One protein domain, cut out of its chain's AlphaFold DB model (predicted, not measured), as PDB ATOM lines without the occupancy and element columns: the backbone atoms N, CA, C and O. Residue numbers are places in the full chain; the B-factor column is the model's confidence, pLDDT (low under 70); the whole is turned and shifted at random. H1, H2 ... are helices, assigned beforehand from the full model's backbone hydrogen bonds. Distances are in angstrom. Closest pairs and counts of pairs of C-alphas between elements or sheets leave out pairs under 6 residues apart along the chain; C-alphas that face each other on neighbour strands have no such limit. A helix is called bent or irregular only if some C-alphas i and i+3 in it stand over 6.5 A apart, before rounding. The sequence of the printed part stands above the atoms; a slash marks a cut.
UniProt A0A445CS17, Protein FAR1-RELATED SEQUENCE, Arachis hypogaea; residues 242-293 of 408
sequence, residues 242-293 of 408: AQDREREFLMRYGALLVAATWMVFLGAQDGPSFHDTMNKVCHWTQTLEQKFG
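AT A GLANCE: This is residues 242 to 293 of the 408 residues of the protein "Protein FAR1-RELATED SEQUENCE" of Arachis hypogaea (UniProt A0A445CS17). Two long helices make an open hairpin, a narrow V closed at the link between H1 and H2, with the far parts of both helices standing free. The printed part has 52 residues with two named helices, H1 then H2, and no named strand; the class is all helix. It is loose, with a radius of gyration of the C-alphas of 13.9 A, and flat, spanning 44 by 23 by 7 A.

HOW THE PARTS SIT: H1, residues 243 to 267, and H2, residues 271 to 292, form a helical hairpin, opposite ways at a shallow tilt of 19 degrees. They touch through residues 263 to 267 and 273 to 278 alone; the closest C-alphas, of Gly 267 and Phe 274, are 4.6 A apart. Every O i to N i+4 pair is within hydrogen-bond range in H2, and 19 of 21 in H1.

IN THESE COORDINATES: H1 begins at C-alpha 243 (-8.765, 32.597, 77.486), is 35.8 A long and has a kink of 26 degrees near residue 259. It is neither bent nor irregular, but only just: C-alphas 259 and 262 are 6.3 A apart. H2, 31.2 A long, ends at C-alpha 292 (-2.120, 13.750, 74.713).

THE WHOLE: The two C-alphas farthest apart, of Ala 242 and Gly 271, are 44.2 A apart. The printed part has no cut, and the link is tight. Residues 242 to 248, 250 to 251 and 254 have pLDDT under 70.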
ATOM      1  N   ALA A 242     -11.327  31.144  74.288       52.47
ATOM      2  CA  ALA A 242      -9.871  30.996  74.138       52.47
ATOM      3  C   ALA A 242      -9.090  31.244  75.444       52.47
ATOM      4  O   ALA A 242      -8.253  30.427  75.813       52.47
ATOM      5  N   GLN A 243      -9.396  32.323  76.180       51.28
ATOM      6  CA  GLN A 243      -8.765  32.597  77.486       51.28
ATOM      7  C   GLN A 243      -9.222  31.616  78.572       51.28
ATOM      8  O   GLN A 243      -8.491  31.361  79.525       51.28
ATOM      9  N   ASP A 244     -10.416  31.049  78.407       55.16
ATOM     10  CA  ASP A 244     -10.991  30.090  79.346       55.16
ATOM     11  C   ASP A 244     -10.192  28.777  79.387       55.16
ATOM     12  O   ASP A 244      -9.911  28.260  80.464       55.16
ATOM     13  N   ARG A 245      -9.691  28.300  78.236       58.28
ATOM     14  CA  ARG A 245      -8.896  27.060  78.164       58.28
ATOM     15  C   ARG A 245      -7.530  27.175  78.833       58.28
ATOM     16  O   ARG A 245      -7.104  26.245  79.509       58.28
ATOM     17  N   GLU A 246      -6.838  28.297  78.647       63.75
ATOM     18  CA  GLU A 246      -5.533  28.531  79.280       63.75
ATOM     19  C   GLU A 246      -5.685  28.672  80.800       63.75
ATOM     20  O   GLU A 246      -4.938  28.067  81.569       63.75
ATOM     21  N   ARG A 247      -6.720  29.396  81.243       59.69
ATOM     22  CA  ARG A 247      -7.072  29.514  82.659       59.69
ATOM     23  C   ARG A 247      -7.433  28.160  83.274       59.69
ATOM     24  O   ARG A 247      -6.948  27.831  84.353       59.69
ATOM     25  N   GLU A 248      -8.265  27.377  82.601       66.06
ATOM     26  CA  GLU A 248      -8.670  26.041  83.038       66.06
ATOM     27  C   GLU A 248      -7.471  25.086  83.123       66.06
ATOM     28  O   GLU A 248      -7.339  24.341  84.098       66.06
ATOM     29  N   PHE A 249      -6.559  25.147  82.148       76.81
ATOM     30  CA  PHE A 249      -5.309  24.391  82.164       76.81
ATOM     31  C   PHE A 249      -4.432  24.761  83.364       76.81
ATOM     32  O   PHE A 249      -4.036  23.870  84.112       76.81
ATOM     33  N   LEU A 250      -4.172  26.052  83.597       66.62
ATOM     34  CA  LEU A 250      -3.326  26.510  84.706       66.62
ATOM     35  C   LEU A 250      -3.908  26.140  86.076       66.62
ATOM     36  O   LEU A 250      -3.163  25.734  86.966       66.62
ATOM     37  N   MET A 251      -5.234  26.207  86.239       69.56
ATOM     38  CA  MET A 251      -5.906  25.772  87.469       69.56
ATOM     39  C   MET A 251      -5.714  24.270  87.719       69.56
ATOM     40  O   MET A 251      -5.365  23.869  88.828       69.56
ATOM     41  N   ARG A 252      -5.899  23.433  86.687       79.06
ATOM     42  CA  ARG A 252      -5.673  21.979  86.776       79.06
ATOM     43  C   ARG A 252      -4.205  21.642  87.035       79.06
ATOM     44  O   ARG A 252      -3.921  20.779  87.860       79.06
ATOM     45  N   TYR A 253      -3.291  22.335  86.359       77.12
ATOM     46  CA  TYR A 253      -1.849  22.175  86.526       77.12
ATOM     47  C   TYR A 253      -1.410  22.509  87.953       77.12
ATOM     48  O   TYR A 253      -0.740  21.701  88.593       77.12
ATOM     49  N   GLY A 254      -1.847  23.655  88.484       61.44
ATOM     50  CA  GLY A 254      -1.554  24.050  89.857       61.44
ATOM     51  C   GLY A 254      -2.068  23.024  90.870       61.44
ATOM     52  O   GLY A 254      -1.316  22.609  91.748       61.44
ATOM     53  N   ALA A 255      -3.324  22.584  90.740       71.00
ATOM     54  CA  ALA A 255      -3.914  21.588  91.641       71.00
ATOM     55  C   ALA A 255      -3.102  20.282  91.679       71.00
ATOM     56  O   ALA A 255      -2.836  19.741  92.752       71.00
ATOM     57  N   LEU A 256      -2.678  19.800  90.504       80.50
ATOM     58  CA  LEU A 256      -1.835  18.612  90.374       80.50
ATOM     59  C   LEU A 256      -0.458  18.812  91.014       80.50
ATOM     60  O   LEU A 256       0.025  17.903  91.683       80.50
ATOM     61  N   LEU A 257       0.156  19.988  90.856       74.62
ATOM     62  CA  LEU A 257       1.465  20.292  91.439       74.62
ATOM     63  C   LEU A 257       1.426  20.274  92.976       74.62
ATOM     64  O   LEU A 257       2.300  19.680  93.608       74.62
ATOM     65  N   VAL A 258       0.392  20.867  93.583       71.00
ATOM     66  CA  VAL A 258       0.209  20.852  95.049       71.00
ATOM     67  C   VAL A 258       0.009  19.427  95.546       71.00
ATOM     68  O   VAL A 258       0.711  18.996  96.458       71.00
ATOM     69  N   ALA A 259      -0.887  18.667  94.909       74.56
ATOM     70  CA  ALA A 259      -1.141  17.278  95.282       74.56
ATOM     71  C   ALA A 259       0.117  16.398  95.151       74.56
ATOM     72  O   ALA A 259       0.381  15.551  96.004       74.56
ATOM     73  N   ALA A 260       0.926  16.623  94.112       84.19
ATOM     74  CA  ALA A 260       2.170  15.893  93.893       84.19
ATOM     75  C   ALA A 260       3.275  16.264  94.897       84.19
ATOM     76  O   ALA A 260       4.156  15.448  95.150       84.19
ATOM     77  N   THR A 261       3.240  17.454  95.504       77.62
ATOM     78  CA  THR A 261       4.309  17.921  96.408       77.62
ATOM     79  C   THR A 261       4.456  17.016  97.635       77.62
ATOM     80  O   THR A 261       5.570  16.628  97.988       77.62
ATOM     81  N   TRP A 262       3.343  16.606  98.255       78.00
ATOM     82  CA  TRP A 262       3.384  15.706  99.412       78.00
ATOM     83  C   TRP A 262       3.822  14.287  99.036       78.00
ATOM     84  O   TRP A 262       4.587  13.653  99.759       78.00
ATOM     85  N   MET A 263       3.410  13.814  97.856       88.69
ATOM     86  CA  MET A 263       3.867  12.541  97.292       88.69
ATOM     87  C   MET A 263       5.386  12.528  97.083       88.69
ATOM     88  O   MET A 263       6.035  11.549  97.432       88.69
ATOM     89  N   VAL A 264       5.960  13.614  96.553       81.25
ATOM     90  CA  VAL A 264       7.414  13.750  96.362       81.25
ATOM     91  C   VAL A 264       8.147  13.735  97.702       81.25
ATOM     92  O   VAL A 264       9.156  13.045  97.831       81.25
ATOM     93  N   PHE A 265       7.629  14.443  98.710       82.56
ATOM     94  CA  PHE A 265       8.209  14.453 100.054       82.56
ATOM     95  C   PHE A 265       8.201  13.063 100.711       82.56
ATOM     96  O   PHE A 265       9.223  12.633 101.239       82.56
ATOM     97  N   LEU A 266       7.073  12.344 100.657       86.19
ATOM     98  CA  LEU A 266       6.955  10.993 101.219       86.19
ATOM     99  C   LEU A 266       7.795   9.970 100.447       86.19
ATOM    100  O   LEU A 266       8.459   9.135 101.053       86.19
ATOM    101  N   GLY A 267       7.804  10.056  99.116       84.38
ATOM    102  CA  GLY A 267       8.594   9.163  98.273       84.38
ATOM    103  C   GLY A 267      10.099   9.320  98.485       84.38
ATOM    104  O   GLY A 267      10.834   8.368  98.285       84.38
ATOM    105  N   ALA A 268      10.581  10.483  98.926       88.31
ATOM    106  CA  ALA A 268      12.006  10.730  99.148       88.31
ATOM    107  C   ALA A 268      12.548  10.228 100.504       88.31
ATOM    108  O   ALA A 268      13.745  10.366 100.749       88.31
ATOM    109  N   GLN A 269      11.700   9.682 101.386       85.38
ATOM    110  CA  GLN A 269      12.092   9.302 102.753       85.38
ATOM    111  C   GLN A 269      13.095   8.140 102.793       85.38
ATOM    112  O   GLN A 269      13.981   8.115 103.647       85.38
ATOM    113  N   ASP A 270      12.979   7.190 101.865       89.12
ATOM    114  CA  ASP A 270      13.847   6.017 101.777       89.12
ATOM    115  C   ASP A 270      13.993   5.520 100.329       89.12
ATOM    116  O   ASP A 270      13.173   5.811  99.458       89.12
ATOM    117  N   GLY A 271      15.066   4.770 100.055       87.44
ATOM    118  CA  GLY A 271      15.392   4.276  98.711       87.44
ATOM    119  C   GLY A 271      14.298   3.403  98.067       87.44
ATOM    120  O   GLY A 271      13.944   3.658  96.911       87.44
ATOM    121  N   PRO A 272      13.747   2.394  98.767       94.81
ATOM    122  CA  PRO A 272      12.615   1.608  98.273       94.81
ATOM    123  C   PRO A 272      11.385   2.456  97.914       94.81
ATOM    124  O   PRO A 272      10.874   2.337  96.796       94.81
ATOM    125  N   SER A 273      10.948   3.347  98.810       85.56
ATOM    126  CA  SER A 273       9.815   4.250  98.567       85.56
ATOM    127  C   SER A 273      10.079   5.211  97.411       85.56
ATOM    128  O   SER A 273       9.171   5.486  96.620       85.56
ATOM    129  N   PHE A 274      11.322   5.675  97.251       89.00
ATOM    130  CA  PHE A 274      11.726   6.528  96.136       89.00
ATOM    131  C   PHE A 274      11.577   5.795  94.809       89.00
ATOM    132  O   PHE A 274      10.973   6.323  93.875       89.00
ATOM    133  N   HIS A 275      12.084   4.566  94.730       88.69
ATOM    134  CA  HIS A 275      12.037   3.785  93.504       88.69
ATOM    135  C   HIS A 275      10.597   3.401  93.128       88.69
ATOM    136  O   HIS A 275      10.212   3.522  91.965       88.69
ATOM    137  N   ASP A 276       9.770   2.999  94.099       92.00
ATOM    138  CA  ASP A 276       8.348   2.703  93.871       92.00
ATOM    139  C   ASP A 276       7.564   3.952  93.431       92.00
ATOM    140  O   ASP A 276       6.833   3.927  92.435       92.00
ATOM    141  N   THR A 277       7.775   5.082  94.112       89.56
ATOM    142  CA  THR A 277       7.130   6.356  93.767       89.56
ATOM    143  C   THR A 277       7.556   6.828  92.379       89.56
ATOM    144  O   THR A 277       6.705   7.197  91.571       89.56
ATOM    145  N   MET A 278       8.851   6.766  92.057       89.81
ATOM    146  CA  MET A 278       9.374   7.159  90.748       89.81
ATOM    147  C   MET A 278       8.827   6.267  89.630       89.81
ATOM    148  O   MET A 278       8.400   6.777  88.596       89.81
ATOM    149  N   ASN A 279       8.756   4.950  89.847       89.44
ATOM    150  CA  ASN A 279       8.164   4.018  88.887       89.44
ATOM    151  C   ASN A 279       6.698   4.348  88.606       89.44
ATOM    152  O   ASN A 279       6.286   4.394  87.445       89.44
ATOM    153  N   LYS A 280       5.917   4.635  89.655       93.12
ATOM    154  CA  LYS A 280       4.526   5.073  89.514       93.12
ATOM    155  C   LYS A 280       4.461   6.383  88.736       93.12
ATOM    156  O   LYS A 280       3.781   6.435  87.716       93.12
ATOM    157  N   VAL A 281       5.195   7.419  89.140       91.50
ATOM    158  CA  VAL A 281       5.202   8.721  88.447       91.50
ATOM    159  C   VAL A 281       5.564   8.567  86.967       91.50
ATOM    160  O   VAL A 281       4.868   9.118  86.113       91.50
ATOM    161  N   CYS A 282       6.586   7.774  86.640       86.94
ATOM    162  CA  CYS A 282       6.966   7.462  85.263       86.94
ATOM    163  C   CYS A 282       5.836   6.764  84.496       86.94
ATOM    164  O   CYS A 282       5.520   7.176  83.381       86.94
ATOM    165  N   HIS A 283       5.188   5.765  85.099       90.06
ATOM    166  CA  HIS A 283       4.060   5.063  84.493       90.06
ATOM    167  C   HIS A 283       2.891   6.012  84.181       90.06
ATOM    168  O   HIS A 283       2.459   6.099  83.033       90.06
ATOM    169  N   TRP A 284       2.436   6.794  85.167       91.88
ATOM    170  CA  TRP A 284       1.359   7.774  84.979       91.88
ATOM    171  C   TRP A 284       1.727   8.833  83.931       91.88
ATOM    172  O   TRP A 284       0.888   9.212  83.111       91.88
ATOM    173  N   THR A 285       2.986   9.280  83.915       86.81
ATOM    174  CA  THR A 285       3.486  10.239  82.920       86.81
ATOM    175  C   THR A 285       3.400   9.655  81.513       86.81
ATOM    176  O   THR A 285       2.831  10.295  80.636       86.81
ATOM    177  N   GLN A 286       3.858   8.417  81.305       86.25
ATOM    178  CA  GLN A 286       3.787   7.737  80.008       86.25
ATOM    179  C   GLN A 286       2.341   7.548  79.531       86.25
ATOM    180  O   GLN A 286       2.041   7.783  78.360       86.25
ATOM    181  N   THR A 287       1.422   7.171  80.426       90.56
ATOM    182  CA  THR A 287      -0.007   7.052  80.091       90.56
ATOM    183  C   THR A 287      -0.593   8.389  79.633       90.56
ATOM    184  O   THR A 287      -1.367   8.439  78.674       90.56
ATOM    185  N   LEU A 288      -0.222   9.494  80.287       87.81
ATOM    186  CA  LEU A 288      -0.683  10.829  79.908       87.81
ATOM    187  C   LEU A 288      -0.030  11.310  78.603       87.81
ATOM    188  O   LEU A 288      -0.731  11.831  77.740       87.81
ATOM    189  N   GLU A 289       1.269  11.084  78.408       84.44
ATOM    190  CA  GLU A 289       1.979  11.394  77.157       84.44
ATOM    191  C   GLU A 289       1.338  10.690  75.954       84.44
ATOM    192  O   GLU A 289       1.081  11.325  74.930       84.44
ATOM    193  N   GLN A 290       0.983   9.406  76.097       86.19
ATOM    194  CA  GLN A 290       0.248   8.657  75.073       86.19
ATOM    195  C   GLN A 290      -1.140   9.247  74.807       86.19
ATOM    196  O   GLN A 290      -1.543   9.387  73.655       86.19
ATOM    197  N   LYS A 291      -1.863   9.632  75.865       87.62
ATOM    198  CA  LYS A 291      -3.210  10.206  75.755       87.62
ATOM    199  C   LYS A 291      -3.226  11.570  75.058       87.62
ATOM    200  O   LYS A 291      -4.195  11.882  74.371       87.62
ATOM    201  N   PHE A 292      -2.191  12.386  75.251       82.50
ATOM    202  CA  PHE A 292      -2.120  13.750  74.713       82.50
ATOM    203  C   PHE A 292      -1.211  13.890  73.484       82.50
ATOM    204  O   PHE A 292      -1.157  14.970  72.900       82.50
ATOM    205  N   GLY A 293      -0.512  12.826  73.074       74.12
ATOM    206  CA  GLY A 293       0.396  12.843  71.920       74.12
ATOM    207  C   GLY A 293       1.620  13.747  72.106       74.12
ATOM    208  O   GLY A 293       2.250  14.141  71.128       74.12
TER     209      GLY A 293